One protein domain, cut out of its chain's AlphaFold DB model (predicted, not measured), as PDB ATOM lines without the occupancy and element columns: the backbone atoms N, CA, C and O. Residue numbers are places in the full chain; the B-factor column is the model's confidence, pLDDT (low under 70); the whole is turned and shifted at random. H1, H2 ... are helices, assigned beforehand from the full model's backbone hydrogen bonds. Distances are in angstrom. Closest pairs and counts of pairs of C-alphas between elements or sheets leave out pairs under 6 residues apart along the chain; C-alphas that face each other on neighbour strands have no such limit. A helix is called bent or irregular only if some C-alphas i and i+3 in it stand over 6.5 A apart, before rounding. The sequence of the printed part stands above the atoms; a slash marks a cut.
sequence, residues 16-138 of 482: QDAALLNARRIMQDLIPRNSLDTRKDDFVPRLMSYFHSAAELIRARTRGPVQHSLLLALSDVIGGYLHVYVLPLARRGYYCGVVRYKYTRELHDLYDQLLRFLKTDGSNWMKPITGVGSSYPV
ATOM      1  N   GLN A  16     275.705 307.590 352.574       67.06
ATOM      2  CA  GLN A  16     276.868 307.197 353.361       67.06
ATOM      3  C   GLN A  16     276.663 307.327 354.884       67.06
ATOM      4  O   GLN A  16     277.084 306.442 355.629       67.06
ATOM      5  N   ASP A  17     275.953 308.357 355.355       79.75
ATOM      6  CA  ASP A  17     275.614 308.516 356.777       79.75
ATOM      7  C   ASP A  17     274.585 307.468 357.217       79.75
ATOM      8  O   ASP A  17     274.693 306.889 358.300       79.75
ATOM      9  N   ALA A  18     273.610 307.168 356.354       85.19
ATOM     10  CA  ALA A  18     272.638 306.105 356.595       85.19
ATOM     11  C   ALA A  18     273.315 304.723 356.675       85.19
ATOM     12  O   ALA A  18     273.006 303.937 357.574       85.19
ATOM     13  N   ALA A  19     274.278 304.446 355.789       85.94
ATOM     14  CA  ALA A  19     275.058 303.211 355.813       85.94
ATOM     15  C   ALA A  19     275.896 303.077 357.095       85.94
ATOM     16  O   ALA A  19     275.892 302.013 357.716       85.94
ATOM     17  N   LEU A  20     276.557 304.154 357.538       89.25
ATOM     18  CA  LEU A  20     277.328 304.164 358.785       89.25
ATOM     19  C   LEU A  20     276.435 303.915 360.010       89.25
ATOM     20  O   LEU A  20     276.788 303.124 360.885       89.25
ATOM     21  N   LEU A  21     275.266 304.557 360.073       89.12
ATOM     22  CA  LEU A  21     274.309 304.352 361.163       89.12
ATOM     23  C   LEU A  21     273.766 302.919 361.186       89.12
ATOM     24  O   LEU A  21     273.647 302.329 362.261       89.12
ATOM     25  N   ASN A  22     273.475 302.339 360.020       92.19
ATOM     26  CA  ASN A  22     273.052 300.945 359.934       92.19
ATOM     27  C   ASN A  22     274.177 299.986 360.357       92.19
ATOM     28  O   ASN A  22     273.933 299.053 361.119       92.19
ATOM     29  N   ALA A  23     275.420 300.252 359.941       94.25
ATOM     30  CA  ALA A  23     276.581 299.482 360.376       94.25
ATOM     31  C   ALA A  23     276.742 299.525 361.902       94.25
ATOM     32  O   ALA A  23     276.904 298.478 362.520       94.25
ATOM     33  N   ARG A  24     276.612 300.700 362.536       94.12
ATOM     34  CA  ARG A  24     276.644 300.823 364.006       94.12
ATOM     35  C   ARG A  24     275.568 299.978 364.674       94.12
ATOM     36  O   ARG A  24     275.869 299.272 365.630       94.12
ATOM     37  N   ARG A  25     274.335 300.014 364.157       94.38
ATOM     38  CA  ARG A  25     273.227 299.202 364.678       94.38
ATOM     39  C   ARG A  25     273.569 297.711 364.656       94.38
ATOM     40  O   ARG A  25     273.390 297.046 365.663       94.38
ATOM     41  N   ILE A  26     274.100 297.214 363.539       94.06
ATOM     42  CA  ILE A  26     274.500 295.806 363.404       94.06
ATOM     43  C   ILE A  26     275.650 295.472 364.366       94.06
ATOM     44  O   ILE A  26     275.608 294.454 365.048       94.06
ATOM     45  N   MET A  27     276.660 296.340 364.477       94.56
ATOM     46  CA  MET A  27     277.800 296.120 365.376       94.56
ATOM     47  C   MET A  27     277.383 296.075 366.857       94.56
ATOM     48  O   MET A  27     277.987 295.341 367.634       94.56
ATOM     49  N   GLN A  28     276.335 296.803 367.265       93.00
ATOM     50  CA  GLN A  28     275.790 296.741 368.633       93.00
ATOM     51  C   GLN A  28     275.207 295.370 368.998       93.00
ATOM     52  O   GLN A  28     275.165 295.017 370.183       93.00
ATOM     53  N   ASP A  29     274.767 294.595 368.009       91.88
ATOM     54  CA  ASP A  29     274.285 293.228 368.216       91.88
ATOM     55  C   ASP A  29     275.446 292.237 368.393       91.88
ATOM     56  O   ASP A  29     275.261 291.162 368.958       91.88
ATOM     57  N   LEU A  30     276.664 292.621 367.988       91.00
ATOM     58  CA  LEU A  30     277.880 291.823 368.155       91.00
ATOM     59  C   LEU A  30     278.560 292.039 369.512       91.00
ATOM     60  O   LEU A  30     279.536 291.361 369.825       91.00
ATOM     61  N   ILE A  31     278.106 292.985 370.334       92.25
ATOM     62  CA  ILE A  31     278.737 293.237 371.632       92.25
ATOM     63  C   ILE A  31     278.330 292.165 372.655       92.25
ATOM     64  O   ILE A  31     277.135 291.913 372.831       92.25
ATOM     65  N   PRO A  32     279.287 291.555 373.383       86.44
ATOM     66  CA  PRO A  32     278.983 290.559 374.407       86.44
ATOM     67  C   PRO A  32     278.228 291.192 375.587       86.44
ATOM     68  O   PRO A  32     278.780 291.992 376.336       86.44
ATOM     69  N   ARG A  33     276.950 290.840 375.778       74.00
ATOM     70  CA  ARG A  33     276.114 291.428 376.850       74.00
ATOM     71  C   ARG A  33     276.149 290.647 378.169       74.00
ATOM     72  O   ARG A  33     276.118 291.265 379.224       74.00
ATOM     73  N   ASN A  34     276.256 289.315 378.115       67.62
ATOM     74  CA  ASN A  34     276.024 288.436 379.276       67.62
ATOM     75  C   ASN A  34     277.187 287.473 379.590       67.62
ATOM     76  O   ASN A  34     277.019 286.557 380.388       67.62
ATOM     77  N   SER A  35     278.347 287.625 378.945       63.84
ATOM     78  CA  SER A  35     279.447 286.646 379.019       63.84
ATOM     79  C   SER A  35     280.657 287.095 379.840       63.84
ATOM     80  O   SER A  35     281.647 286.367 379.912       63.84
ATOM     81  N   LEU A  36     280.608 288.281 380.454       78.12
ATOM     82  CA  LEU A  36     281.701 288.754 381.298       78.12
ATOM     83  C   LEU A  36     281.549 288.178 382.708       78.12
ATOM     84  O   LEU A  36     280.824 288.726 383.537       78.12
ATOM     85  N   ASP A  37     282.244 287.073 382.980       83.00
ATOM     86  CA  ASP A  37     282.493 286.644 384.356       83.00
ATOM     87  C   ASP A  37     283.510 287.597 384.990       83.00
ATOM     88  O   ASP A  37     284.720 287.450 384.829       83.00
ATOM     89  N   THR A  38     283.004 288.613 385.686       80.62
ATOM     90  CA  THR A  38     283.826 289.635 386.339       80.62
ATOM     91  C   THR A  38     284.522 289.123 387.596       80.62
ATOM     92  O   THR A  38     285.344 289.827 388.163       80.62
ATOM     93  N   ARG A  39     284.249 287.900 388.062       81.88
ATOM     94  CA  ARG A  39     284.884 287.360 389.278       81.88
ATOM     95  C   ARG A  39     286.330 286.926 389.059       81.88
ATOM     96  O   ARG A  39     287.033 286.663 390.028       81.88
ATOM     97  N   LYS A  40     286.754 286.832 387.803       85.19
ATOM     98  CA  LYS A  40     288.106 286.466 387.385       85.19
ATOM     99  C   LYS A  40     288.707 287.610 386.583       85.19
ATOM    100  O   LYS A  40     287.986 288.458 386.080       85.19
ATOM    101  N   ASP A  41     290.022 287.665 386.456       86.12
ATOM    102  CA  ASP A  41     290.700 288.693 385.656       86.12
ATOM    103  C   ASP A  41     290.712 288.383 384.149       86.12
ATOM    104  O   ASP A  41     290.903 289.269 383.316       86.12
ATOM    105  N   ASP A  42     290.473 287.126 383.792       90.00
ATOM    106  CA  ASP A  42     290.576 286.574 382.444       90.00
ATOM    107  C   ASP A  42     289.473 287.044 381.470       90.00
ATOM    108  O   ASP A  42     289.599 286.845 380.257       90.00
ATOM    109  N   PHE A  43     288.418 287.721 381.944       89.25
ATOM    110  CA  PHE A  43     287.433 288.338 381.046       89.25
ATOM    111  C   PHE A  43     288.044 289.464 380.208       89.25
ATOM    112  O   PHE A  43     287.651 289.625 379.053       89.25
ATOM    113  N   VAL A  44     289.008 290.217 380.754       91.62
ATOM    114  CA  VAL A  44     289.646 291.331 380.042       91.62
ATOM    115  C   VAL A  44     290.415 290.842 378.813       91.62
ATOM    116  O   VAL A  44     290.069 291.270 377.710       91.62
ATOM    117  N   PRO A  45     291.395 289.919 378.921       93.06
ATOM    118  CA  PRO A  45     292.125 289.441 377.749       93.06
ATOM    119  C   PRO A  45     291.218 288.734 376.734       93.06
ATOM    120  O   PRO A  45     291.421 288.887 375.529       93.06
ATOM    121  N   ARG A  46     290.173 288.017 377.174       92.69
ATOM    122  CA  ARG A  46     289.182 287.431 376.253       92.69
ATOM    123  C   ARG A  46     288.424 288.492 375.467       92.69
ATOM    124  O   ARG A  46     288.245 288.345 374.259       92.69
ATOM    125  N   LEU A  47     288.000 289.560 376.135       93.56
ATOM    126  CA  LEU A  47     287.290 290.659 375.499       93.56
ATOM    127  C   LEU A  47     288.192 291.416 374.513       93.56
ATOM    128  O   LEU A  47     287.784 291.682 373.385       93.56
ATOM    129  N   MET A  48     289.438 291.684 374.903       93.19
ATOM    130  CA  MET A  48     290.449 292.285 374.028       93.19
ATOM    131  C   MET A  48     290.699 291.423 372.784       93.19
ATOM    132  O   MET A  48     290.672 291.926 371.660       93.19
ATOM    133  N   SER A  49     290.852 290.107 372.963       93.94
ATOM    134  CA  SER A  49     291.005 289.153 371.860       93.94
ATOM    135  C   SER A  49     289.782 289.130 370.940       93.94
ATOM    136  O   SER A  49     289.931 289.025 369.720       93.94
ATOM    137  N   TYR A  50     288.574 289.234 371.501       94.62
ATOM    138  CA  TYR A  50     287.335 289.302 370.732       94.62
ATOM    139  C   TYR A  50     287.296 290.551 369.850       94.62
ATOM    140  O   TYR A  50     287.093 290.447 368.639       94.62
ATOM    141  N   PHE A  51     287.558 291.725 370.428       95.38
ATOM    142  CA  PHE A  51     287.588 292.968 369.667       95.38
ATOM    143  C   PHE A  51     288.654 292.927 368.571       95.38
ATOM    144  O   PHE A  51     288.388 293.356 367.447       95.38
ATOM    145  N   HIS A  52     289.849 292.411 368.878       94.69
ATOM    146  CA  HIS A  52     290.935 292.302 367.904       94.69
ATOM    147  C   HIS A  52     290.515 291.428 366.723       94.69
ATOM    148  O   HIS A  52     290.615 291.850 365.574       94.69
ATOM    149  N   SER A  53     289.930 290.264 367.010       95.81
ATOM    150  CA  SER A  53     289.409 289.355 365.986       95.81
ATOM    151  C   SER A  53     288.344 290.027 365.115       95.81
ATOM    152  O   SER A  53     288.373 289.890 363.894       95.81
ATOM    153  N   ALA A  54     287.429 290.800 365.712       95.69
ATOM    154  CA  ALA A  54     286.410 291.533 364.964       95.69
ATOM    155  C   ALA A  54     287.020 292.584 364.017       95.69
ATOM    156  O   ALA A  54     286.623 292.674 362.854       95.69
ATOM    157  N   ALA A  55     288.011 293.351 364.485       95.75
ATOM    158  CA  ALA A  55     288.696 294.348 363.664       95.75
ATOM    159  C   ALA A  55     289.491 293.700 362.515       95.75
ATOM    160  O   ALA A  55     289.392 294.146 361.369       95.75
ATOM    161  N   GLU A  56     290.216 292.615 362.794       96.50
ATOM    162  CA  GLU A  56     290.979 291.875 361.784       96.50
ATOM    163  C   GLU A  56     290.081 291.242 360.721       96.50
ATOM    164  O   GLU A  56     290.397 291.291 359.532       96.50
ATOM    165  N   LEU A  57     288.909 290.727 361.099       96.50
ATOM    166  CA  LEU A  57     287.940 290.206 360.134       96.50
ATOM    167  C   LEU A  57     287.461 291.286 359.156       96.50
ATOM    168  O   LEU A  57     287.364 291.023 357.956       96.50
ATOM    169  N   ILE A  58     287.205 292.508 359.636       96.38
ATOM    170  CA  ILE A  58     286.829 293.633 358.767       96.38
ATOM    171  C   ILE A  58     287.979 293.965 357.811       96.38
ATOM    172  O   ILE A  58     287.746 294.094 356.605       96.38
ATOM    173  N   ARG A  59     289.216 294.053 358.316       95.94
ATOM    174  CA  ARG A  59     290.413 294.323 357.497       95.94
ATOM    175  C   ARG A  59     290.645 293.269 356.423       95.94
ATOM    176  O   ARG A  59     290.951 293.608 355.288       95.94
ATOM    177  N   ALA A  60     290.476 291.995 356.766       97.31
ATOM    178  CA  ALA A  60     290.715 290.889 355.847       97.31
ATOM    179  C   ALA A  60     289.657 290.794 354.734       97.31
ATOM    180  O   ALA A  60     289.934 290.258 353.661       97.31
ATOM    181  N   ARG A  61     288.429 291.275 354.981       97.44
ATOM    182  CA  ARG A  61     287.277 291.071 354.084       97.44
ATOM    183  C   ARG A  61     286.825 292.312 353.328       97.44
ATOM    184  O   ARG A  61     286.046 292.182 352.388       97.44
ATOM    185  N   THR A  62     287.282 293.497 353.712       96.62
ATOM    186  CA  THR A  62     286.842 294.761 353.108       96.62
ATOM    187  C   THR A  62     288.034 295.640 352.757       96.62
ATOM    188  O   THR A  62     289.128 295.432 353.267       96.62
ATOM    189  N   ARG A  63     287.845 296.592 351.835       95.25
ATOM    190  CA  ARG A  63     288.893 297.522 351.386       95.25
ATOM    191  C   ARG A  63     288.337 298.934 351.208       95.25
ATOM    192  O   ARG A  63     287.128 299.116 351.043       95.25
ATOM    193  N   GLY A  64     289.230 299.923 351.209       94.38
ATOM    194  CA  GLY A  64     288.915 301.305 350.842       94.38
ATOM    195  C   GLY A  64     287.838 301.952 351.734       94.38
ATOM    196  O   GLY A  64     287.846 301.742 352.950       94.38
ATOM    197  N   PRO A  65     286.893 302.727 351.163       91.31
ATOM    198  CA  PRO A  65     285.892 303.468 351.937       91.31
ATOM    199  C   PRO A  65     284.986 302.588 352.808       91.31
ATOM    200  O   PRO A  65     284.640 302.977 353.921       91.31
ATOM    201  N   VAL A  66     284.633 301.386 352.335       92.81
ATOM    202  CA  VAL A  66     283.771 300.451 353.079       92.81
ATOM    203  C   VAL A  66     284.471 299.963 354.344       92.81
ATOM    204  O   VAL A  66     283.878 299.986 355.421       92.81
ATOM    205  N   GLN A  67     285.747 299.578 354.233       94.62
ATOM    206  CA  GLN A  67     286.556 299.166 355.382       94.62
ATOM    207  C   GLN A  67     286.637 300.279 356.425       94.62
ATOM    208  O   GLN A  67     286.421 300.033 357.610       94.62
ATOM    209  N   HIS A  68     286.901 301.511 355.984       92.50
ATOM    210  CA  HIS A  68     286.973 302.659 356.878       92.50
ATOM    211  C   HIS A  68     285.646 302.894 357.615       92.50
ATOM    212  O   HIS A  68     285.638 303.000 358.839       92.50
ATOM    213  N   SER A  69     284.510 302.896 356.905       93.31
ATOM    214  CA  SER A  69     283.190 303.064 357.525       93.31
ATOM    215  C   SER A  69     282.843 301.947 358.515       93.31
ATOM    216  O   SER A  69     282.283 302.229 359.574       93.31
ATOM    217  N   LEU A  70     283.192 300.692 358.214       95.38
ATOM    218  CA  LEU A  70     282.956 299.569 359.126       95.38
ATOM    219  C   LEU A  70     283.848 299.631 360.369       95.38
ATOM    220  O   LEU A  70     283.356 299.389 361.470       95.38
ATOM    221  N   LEU A  71     285.126 299.997 360.225       95.88
ATOM    222  CA  LEU A  71     286.025 300.190 361.366       95.88
ATOM    223  C   LEU A  71     285.594 301.376 362.235       95.88
ATOM    224  O   LEU A  71     285.660 301.270 363.457       95.88
ATOM    225  N   LEU A  72     285.096 302.469 361.643       95.44
ATOM    226  CA  LEU A  72     284.484 303.577 362.387       95.44
ATOM    227  C   LEU A  72     283.249 303.120 363.168       95.44
ATOM    228  O   LEU A  72     283.107 303.459 364.341       95.44
ATOM    229  N   ALA A  73     282.361 302.348 362.537       96.50
ATOM    230  CA  ALA A  73     281.180 301.809 363.203       96.50
ATOM    231  C   ALA A  73     281.555 300.878 364.364       96.50
ATOM    232  O   ALA A  73     281.023 301.037 365.459       96.50
ATOM    233  N   LEU A  74     282.488 299.946 364.142       97.06
ATOM    234  CA  LEU A  74     282.972 299.029 365.173       97.06
ATOM    235  C   LEU A  74     283.626 299.793 366.333       97.06
ATOM    236  O   LEU A  74     283.314 299.529 367.490       97.06
ATOM    237  N   SER A  75     284.492 300.761 366.027       96.94
ATOM    238  CA  SER A  75     285.208 301.552 367.034       96.94
ATOM    239  C   SER A  75     284.261 302.373 367.905       96.94
ATOM    240  O   SER A  75     284.443 302.418 369.117       96.94
ATOM    241  N   ASP A  76     283.233 302.992 367.314       96.12
ATOM    242  CA  ASP A  76     282.222 303.760 368.056       96.12
ATOM    243  C   ASP A  76     281.436 302.865 369.023       96.12
ATOM    244  O   ASP A  76     281.225 303.215 370.183       96.12
ATOM    245  N   VAL A  77     281.061 301.665 368.569       96.50
ATOM    246  CA  VAL A  77     280.334 300.698 369.396       96.50
ATOM    247  C   VAL A  77     281.212 300.130 370.516       96.50
ATOM    248  O   VAL A  77     280.755 300.067 371.658       96.50
ATOM    249  N   ILE A  78     282.465 299.757 370.229       96.88
ATOM    250  CA  ILE A  78     283.413 299.294 371.254       96.88
ATOM    251  C   ILE A  78     283.691 300.415 372.255       96.88
ATOM    252  O   ILE A  78     283.614 300.178 373.454       96.88
ATOM    253  N   GLY A  79     283.973 301.633 371.787       96.31
ATOM    254  CA  GLY A  79     284.267 302.779 372.646       96.31
ATOM    255  C   GLY A  79     283.118 303.093 373.602       96.31
ATOM    256  O   GLY A  79     283.333 303.189 374.810       96.31
ATOM    257  N   GLY A  80     281.883 303.129 373.090       95.50
ATOM    258  CA  GLY A  80     280.691 303.293 373.918       95.50
ATOM    259  C   GLY A  80     280.500 302.153 374.923       95.50
ATOM    260  O   GLY A  80     280.199 302.403 376.088       95.50
ATOM    261  N   TYR A  81     280.722 300.901 374.517       95.44
ATOM    262  CA  TYR A  81     280.625 299.753 375.420       95.44
ATOM    263  C   TYR A  81     281.704 299.764 376.517       95.44
ATOM    264  O   TYR A  81     281.400 299.500 377.683       95.44
ATOM    265  N   LEU A  82     282.945 300.122 376.172       94.62
ATOM    266  CA  LEU A  82     284.037 300.274 377.129       94.62
ATOM    267  C   LEU A  82     283.735 301.372 378.148       94.62
ATOM    268  O   LEU A  82     283.848 301.130 379.347       94.62
ATOM    269  N   HIS A  83     283.314 302.546 377.670       93.44
ATOM    270  CA  HIS A  83     282.983 303.693 378.510       93.44
ATOM    271  C   HIS A  83     281.850 303.379 379.492       93.44
ATOM    272  O   HIS A  83     281.961 303.655 380.684       93.44
ATOM    273  N   VAL A  84     280.772 302.772 378.992       91.25
ATOM    274  CA  VAL A  84     279.559 302.551 379.782       91.25
ATOM    275  C   VAL A  84     279.715 301.381 380.748       91.25
ATOM    276  O   VAL A  84     279.252 301.481 381.880       91.25
ATOM    277  N   TYR A  85     280.339 300.280 380.313       90.19
ATOM    278  CA  TYR A  85     280.320 299.011 381.046       90.19
ATOM    279  C   TYR A  85     281.695 298.544 381.508       90.19
ATOM    280  O   TYR A  85     281.902 298.294 382.696       90.19
ATOM    281  N   VAL A  86     282.637 298.390 380.581       92.31
ATOM    282  CA  VAL A  86     283.852 297.604 380.844       92.31
ATOM    283  C   VAL A  86     284.851 298.358 381.713       92.31
ATOM    284  O   VAL A  86     285.407 297.764 382.630       92.31
ATOM    285  N   LEU A  87     285.073 299.652 381.467       92.12
ATOM    286  CA  LEU A  87     286.018 300.453 382.250       92.12
ATOM    287  C   LEU A  87     285.574 300.603 383.714       92.12
ATOM    288  O   LEU A  87     286.394 300.307 384.587       92.12
ATOM    289  N   PRO A  88     284.312 300.965 384.030       89.62
ATOM    290  CA  PRO A  88     283.838 300.979 385.416       89.62
ATOM    291  C   PRO A  88     284.027 299.628 386.115       89.62
ATOM    292  O   PRO A  88     284.518 299.565 387.245       89.62
ATOM    293  N   LEU A  89     283.709 298.532 385.417       89.25
ATOM    294  CA  LEU A  89     283.898 297.178 385.928       89.25
ATOM    295  C   LEU A  89     285.371 296.865 386.197       89.25
ATOM    296  O   LEU A  89     285.687 296.406 387.292       89.25
ATOM    297  N   ALA A  90     286.261 297.099 385.235       91.50
ATOM    298  CA  ALA A  90     287.683 296.785 385.354       91.50
ATOM    299  C   ALA A  90     288.364 297.613 386.450       91.50
ATOM    300  O   ALA A  90     289.114 297.060 387.252       91.50
ATOM    301  N   ARG A  91     288.047 298.914 386.556       91.38
ATOM    302  CA  ARG A  91     288.547 299.788 387.631       91.38
ATOM    303  C   ARG A  91     288.133 299.267 389.000       91.38
ATOM    304  O   ARG A  91     288.979 299.105 389.875       91.38
ATOM    305  N   ARG A  92     286.851 298.932 389.176       89.50
ATOM    306  CA  ARG A  92     286.369 298.358 390.436       89.50
ATOM    307  C   ARG A  92     287.025 297.015 390.735       89.50
ATOM    308  O   ARG A  92     287.491 296.817 391.850       89.50
ATOM    309  N   GLY A  93     287.131 296.131 389.746       90.44
ATOM    310  CA  GLY A  93     287.836 294.857 389.881       90.44
ATOM    311  C   GLY A  93     289.301 295.034 390.290       90.44
ATOM    312  O   GLY A  93     289.789 294.294 391.139       90.44
ATOM    313  N   TYR A  94     289.983 296.050 389.761       93.12
ATOM    314  CA  TYR A  94     291.348 296.415 390.142       93.12
ATOM    315  C   TYR A  94     291.441 296.907 391.591       93.12
ATOM    316  O   TYR A  94     292.306 296.473 392.355       93.12
ATOM    317  N   TYR A  95     290.510 297.759 392.020       91.94
ATOM    318  CA  TYR A  95     290.443 298.215 393.409       91.94
ATOM    319  C   TYR A  95     290.074 297.088 394.386       91.94
ATOM    320  O   TYR A  95     290.559 297.096 395.516       91.94
ATOM    321  N   CYS A  96     289.292 296.097 393.945       90.50
ATOM    322  CA  CYS A  96     289.001 294.857 394.676       90.50
ATOM    323  C   CYS A  96     290.192 293.887 394.747       90.50
ATOM    324  O   CYS A  96     290.129 292.927 395.509       90.50
ATOM    325  N   GLY A  97     291.246 294.101 393.951       90.69
ATOM    326  CA  GLY A  97     292.360 293.160 393.812       90.69
ATOM    327  C   GLY A  97     292.033 291.918 392.973       90.69
ATOM    328  O   GLY A  97     292.780 290.948 393.014       90.69
ATOM    329  N   VAL A  98     290.926 291.932 392.222       91.44
ATOM    330  CA  VAL A  98     290.516 290.838 391.324       91.44
ATOM    331  C   VAL A  98     291.168 290.987 389.955       91.44
ATOM    332  O   VAL A  98     291.681 290.016 389.415       91.44
ATOM    333  N   VAL A  99     291.167 292.196 389.387       92.50
ATOM    334  CA  VAL A  99     291.722 292.465 388.049       92.50
ATOM    335  C   VAL A  99     293.133 293.027 388.182       92.50
ATOM    336  O   VAL A  99     293.357 293.988 388.915       92.50
ATOM    337  N   ARG A 100     294.095 292.455 387.452       94.62
ATOM    338  CA  ARG A 100     295.495 292.911 387.462       94.62
ATOM    339  C   ARG A 100     295.669 294.274 386.788       94.62
ATOM    340  O   ARG A 100     294.986 294.582 385.811       94.62
ATOM    341  N   TYR A 101     296.658 295.043 387.257       95.50
ATOM    342  CA  TYR A 101     297.022 296.353 386.701       95.50
ATOM    343  C   TYR A 101     297.186 296.323 385.179       95.50
ATOM    344  O   TYR A 101     296.554 297.115 384.486       95.50
ATOM    345  N   LYS A 102     297.979 295.368 384.671       95.88
ATOM    346  CA  LYS A 102     298.278 295.210 383.241       95.88
ATOM    347  C   LYS A 102     297.016 295.221 382.375       95.88
ATOM    348  O   LYS A 102     296.949 295.950 381.395       95.88
ATOM    349  N   TYR A 103     295.995 294.461 382.758       95.06
ATOM    350  CA  TYR A 103     294.762 294.353 381.980       95.06
ATOM    351  C   TYR A 103     293.909 295.616 382.042       95.06
ATOM    352  O   TYR A 103     293.359 296.048 381.030       95.06
ATOM    353  N   THR A 104     293.821 296.241 383.215       94.12
ATOM    354  CA  THR A 104     293.141 297.532 383.349       94.12
ATOM    355  C   THR A 104     293.853 298.601 382.521       94.12
ATOM    356  O   THR A 104     293.192 299.367 381.824       94.12
ATOM    357  N   ARG A 105     295.194 298.610 382.525       95.69
ATOM    358  CA  ARG A 105     296.001 299.520 381.708       95.69
ATOM    359  C   ARG A 105     295.746 299.316 380.218       95.69
ATOM    360  O   ARG A 105     295.426 300.280 379.534       95.69
ATOM    361  N   GLU A 106     295.803 298.074 379.743       94.50
ATOM    362  CA  GLU A 106     295.547 297.727 378.340       94.50
ATOM    363  C   GLU A 106     294.150 298.178 377.869       94.50
ATOM    364  O   GLU A 106     294.006 298.683 376.755       94.50
ATOM    365  N   LEU A 107     293.119 298.057 378.715       95.12
ATOM    366  CA  LEU A 107     291.772 298.558 378.402       95.12
ATOM    367  C   LEU A 107     291.725 300.080 378.270       95.12
ATOM    368  O   LEU A 107     291.067 300.600 377.368       95.12
ATOM    369  N   HIS A 108     292.400 300.790 379.174       94.94
ATOM    370  CA  HIS A 108     292.517 302.243 379.108       94.94
ATOM    371  C   HIS A 108     293.275 302.680 377.846       94.94
ATOM    372  O   HIS A 108     292.816 303.571 377.136       94.94
ATOM    373  N   ASP A 109     294.359 301.992 377.499       95.31
ATOM    374  CA  ASP A 109     295.132 302.283 376.291       95.31
ATOM    375  C   ASP A 109     294.329 302.029 375.011       95.31
ATOM    376  O   ASP A 109     294.403 302.820 374.065       95.31
ATOM    377  N   LEU A 110     293.525 300.961 374.970       95.88
ATOM    378  CA  LEU A 110     292.581 300.722 373.878       95.88
ATOM    379  C   LEU A 110     291.543 301.844 373.786       95.88
ATOM    380  O   LEU A 110     291.253 302.333 372.694       95.88
ATOM    381  N   TYR A 111     290.978 302.251 374.917       96.25
ATOM    382  CA  TYR A 111     289.988 303.317 374.963       96.25
ATOM    383  C   TYR A 111     290.545 304.637 374.412       96.25
ATOM    384  O   TYR A 111     289.933 305.244 373.533       96.25
ATOM    385  N   ASP A 112     291.758 305.018 374.813       95.31
ATOM    386  CA  ASP A 112     292.436 306.217 374.314       95.31
ATOM    387  C   ASP A 112     292.771 306.121 372.817       95.31
ATOM    388  O   ASP A 112     292.754 307.121 372.091       95.31
ATOM    389  N   GLN A 113     293.080 304.923 372.312       95.69
ATOM    390  CA  GLN A 113     293.239 304.690 370.873       95.69
ATOM    391  C   GLN A 113     291.920 304.891 370.119       95.69
ATOM    392  O   GLN A 113     291.918 305.522 369.063       95.69
ATOM    393  N   LEU A 114     290.800 304.407 370.662       96.25
ATOM    394  CA  LEU A 114     289.473 304.571 370.064       96.25
ATOM    395  C   LEU A 114     289.042 306.039 370.037       96.25
ATOM    396  O   LEU A 114     288.571 306.509 369.003       96.25
ATOM    397  N   LEU A 115     289.257 306.778 371.130       95.12
ATOM    398  CA  LEU A 115     288.995 308.219 371.194       95.12
ATOM    399  C   LEU A 115     289.764 308.977 370.104       95.12
ATOM    400  O   LEU A 115     289.173 309.752 369.346       95.12
ATOM    401  N   ARG A 116     291.067 308.692 369.961       96.00
ATOM    402  CA  ARG A 116     291.917 309.287 368.918       96.00
ATOM    403  C   ARG A 116     291.461 308.909 367.511       96.00
ATOM    404  O   ARG A 116     291.354 309.787 366.656       96.00
ATOM    405  N   PHE A 117     291.162 307.633 367.275       94.88
ATOM    406  CA  PHE A 117     290.712 307.135 365.975       94.88
ATOM    407  C   PHE A 117     289.386 307.777 365.540       94.88
ATOM    408  O   PHE A 117     289.242 308.203 364.394       94.88
ATOM    409  N   LEU A 118     288.435 307.905 366.467       94.44
ATOM    410  CA  LEU A 118     287.122 308.510 366.227       94.44
ATOM    411  C   LEU A 118     287.138 310.042 366.256       94.44
ATOM    412  O   LEU A 118     286.146 310.660 365.867       94.44
ATOM    413  N   LYS A 119     288.236 310.654 366.718       95.81
ATOM    414  CA  LYS A 119     288.355 312.099 366.974       95.81
ATOM    415  C   LYS A 119     287.230 312.601 367.885       95.81
ATOM    416  O   LYS A 119     286.554 313.583 367.583       95.81
ATOM    417  N   THR A 120     287.011 311.889 368.987       94.06
ATOM    418  CA  THR A 120     285.991 312.202 369.992       94.06
ATOM    419  C   THR A 120     286.601 312.232 371.388       94.06
ATOM    420  O   THR A 120     287.656 311.654 371.627       94.06
ATOM    421  N   ASP A 121     285.923 312.908 372.306       92.00
ATOM    422  CA  ASP A 121     286.190 312.915 373.744       92.00
ATOM    423  C   ASP A 121     285.319 311.896 374.504       92.00
ATOM    424  O   ASP A 121     285.376 311.817 375.726       92.00
ATOM    425  N   GLY A 122     284.474 311.138 373.793       90.62
ATOM    426  CA  GLY A 122     283.562 310.160 374.384       90.62
ATOM    427  C   GLY A 122     282.351 310.775 375.090       90.62
ATOM    428  O   GLY A 122     281.469 310.036 375.518       90.62
ATOM    429  N   SER A 123     282.234 312.108 375.143       88.00
ATOM    430  CA  SER A 123     281.157 312.823 375.854       88.00
ATOM    431  C   SER A 123     279.752 312.540 375.310       88.00
ATOM    432  O   SER A 123     278.751 312.736 375.998       88.00
ATOM    433  N   ASN A 124     279.671 312.077 374.060       88.50
ATOM    434  CA  ASN A 124     278.420 311.718 373.396       88.50
ATOM    435  C   ASN A 124     277.988 310.268 373.649       88.50
ATOM    436  O   ASN A 124     276.896 309.879 373.224       88.50
ATOM    437  N   TRP A 125     278.824 309.458 374.300       93.00
ATOM    438  CA  TRP A 125     278.426 308.129 374.734       93.00
ATOM    439  C   TRP A 125     277.528 308.212 375.970       93.00
ATOM    440  O   TRP A 125     277.398 309.244 376.628       93.00
ATOM    441  N   MET A 126     276.813 307.121 376.241       91.19
ATOM    442  CA  MET A 126     275.969 307.039 377.429       91.19
ATOM    443  C   MET A 126     276.843 307.131 378.684       91.19
ATOM    444  O   MET A 126     277.990 306.709 378.666       91.19
ATOM    445  N   LYS A 127     276.301 307.671 379.777       89.06
ATOM    446  CA  LYS A 127     277.043 307.740 381.036       89.06
ATOM    447  C   LYS A 127     277.415 306.339 381.543       89.06
ATOM    448  O   LYS A 127     276.631 305.408 381.329       89.06
ATOM    449  N   PRO A 128     278.550 306.208 382.250       88.44
ATOM    450  CA  PRO A 128     278.919 304.981 382.935       88.44
ATOM    451  C   PRO A 128     277.787 304.434 383.803       88.44
ATOM    452  O   PRO A 128     277.057 305.188 384.453       88.44
ATOM    453  N   ILE A 129     277.649 303.111 383.821       83.19
ATOM    454  CA  ILE A 129     276.747 302.442 384.757       83.19
ATOM    455  C   ILE A 129     277.228 302.673 386.192       83.19
ATOM    456  O   ILE A 129     278.400 302.481 386.513       83.19
ATOM    457  N   THR A 130     276.310 303.062 387.068       77.94
ATOM    458  CA  THR A 130     276.587 303.247 388.496       77.94
ATOM    459  C   THR A 130     276.190 302.001 389.284       77.94
ATOM    460  O   THR A 130     275.314 301.239 388.871       77.94
ATOM    461  N   GLY A 131     276.856 301.756 390.416       68.50
ATOM    462  CA  GLY A 131     276.523 300.634 391.306       68.50
ATOM    463  C   GLY A 131     276.825 299.240 390.744       68.50
ATOM    464  O   GLY A 131     276.407 298.235 391.319       68.50
ATOM    465  N   VAL A 132     277.555 299.147 389.631       62.06
ATOM    466  CA  VAL A 132     277.909 297.862 389.023       62.06
ATOM    467  C   VAL A 132     279.216 297.356 389.627       62.06
ATOM    468  O   VAL A 132     280.188 298.093 389.775       62.06
ATOM    469  N   GLY A 133     279.217 296.085 390.035       57.03
ATOM    470  CA  GLY A 133     280.354 295.438 390.694       57.03
ATOM    471  C   GLY A 133     280.214 295.244 392.207       57.03
ATOM    472  O   GLY A 133     281.176 294.829 392.848       57.03
ATOM    473  N   SER A 134     279.020 295.414 392.785       61.84
ATOM    474  CA  SER A 134     278.708 294.879 394.127       61.84
ATOM    475  C   SER A 134     278.921 293.358 394.237       61.84
ATOM    476  O   SER A 134     278.942 292.817 395.332       61.84
ATOM    477  N   SER A 135     279.091 292.667 393.103       64.12
ATOM    478  CA  SER A 135     279.360 291.228 393.021       64.12
ATOM    479  C   SER A 135     280.849 290.850 393.039       64.12
ATOM    480  O   SER A 135     281.138 289.652 392.993       64.12
ATOM    481  N   TYR A 136     281.796 291.797 393.047       78.00
ATOM    482  CA  TYR A 136     283.208 291.413 393.137       78.00
ATOM    483  C   TYR A 136     283.483 290.776 394.505       78.00
ATOM    484  O   TYR A 136     283.196 291.411 395.524       78.00
ATOM    485  N   PRO A 137     284.047 289.557 394.559       82.44
ATOM    486  CA  PRO A 137     284.525 289.012 395.816       82.44
ATOM    487  C   PRO A 137     285.718 289.855 396.271       82.44
ATOM    488  O   PRO A 137     286.738 289.930 395.588       82.44
ATOM    489  N   VAL A 138     285.579 290.531 397.409       86.56
ATOM    490  CA  VAL A 138     286.698 291.229 398.043       86.56
ATOM    491  C   VAL A 138     287.283 290.288 399.081       86.56
ATOM    492  O   VAL A 138     286.633 289.946 400.068       86.56
TER     493      VAL A 138
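What this domain is: This is residues 16 to 138 of the 482 residues of the protein "Hypothetical protein" of Timema bartmani (UniProt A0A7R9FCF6). A long, bent helix, H3, runs through an elongated all-helix body, with helices on three sides of its first arm, H3a: H2 packs beside it the opposite way, while H1 and H4 cross it on opposite sides. After the bend, the short arm H3b makes a hairpin with H4, which folds back over H3a, and an unnamed tail from residue 119 runs back toward the H3b end. The printed part has 123 residues, with four named helices in the order H1, H2, H3, H4 and no named strand. It is compact, with a radius of gyration of the C-alphas of 15.0 A, and it spans 48 by 28 by 25 A.

Where its parts are: Begin with H3, residues 64 to 95, assigned as one helix by its hydrogen bonds but bent: C-alphas 84 and 87 are 7.2 A apart. Find C-alpha 64 at (288.915, 301.305, 350.842); from there the arm H3a runs 30.4 A to residue 84, and the arm H3b covers residues 87 to 95. H2, residues 43 to 61, is 27.1 A long, and H4, residues 101 to 118, is 25.8 A long, ending at C-alpha 118 at (287.122, 308.510, 366.227). H1, residues 16 to 29, is 20.6 A long and starts at C-alpha 16 at (276.868, 307.197, 353.361).

How they stand to each other: Start at H3, the hub, which touches three other helices; its arms stand at a steep tilt of 47 degrees. H2 and H3a form a helical hairpin at a shallow tilt of 14 degrees, opposite ways; the closest C-alphas, of Ile 58 and Gln 67, are 6.5 A apart. H1 touches H3a at a steep tilt of 47 degrees, the same way, with Arg 24 and Ala 73 closest at 4.7 A between C-alphas. H4 touches H3a with residues 111 to 118 alone, at a steep tilt of 47 degrees, opposite ways; the closest C-alphas are those of Ser 75 and Leu 114, 6.0 A apart. H3b and H4 form a second helical hairpin at a shallow tilt of 21 degrees, with the closest C-alphas, of Ala 90 and Thr 104, 5.9 A apart. H1 is apart from H2, H3b and H4. Every O i to N i+4 pair is within hydrogen-bond range in H2, H3a, H3b and H4, and 9 of 10 are in H1.

The domain as a whole: Look at Gln 16 and Val 138 for the two C-alphas farthest apart, 48.5 A. The printed part has no cut. The link from H1 to H2, 13 residues, is long; those from H2 to H3 and from H3 to H4 are tight. The mean pLDDT of the printed part is 90.2, with residue 16, residues 34 to 35 and residues 131 to 135 under 70.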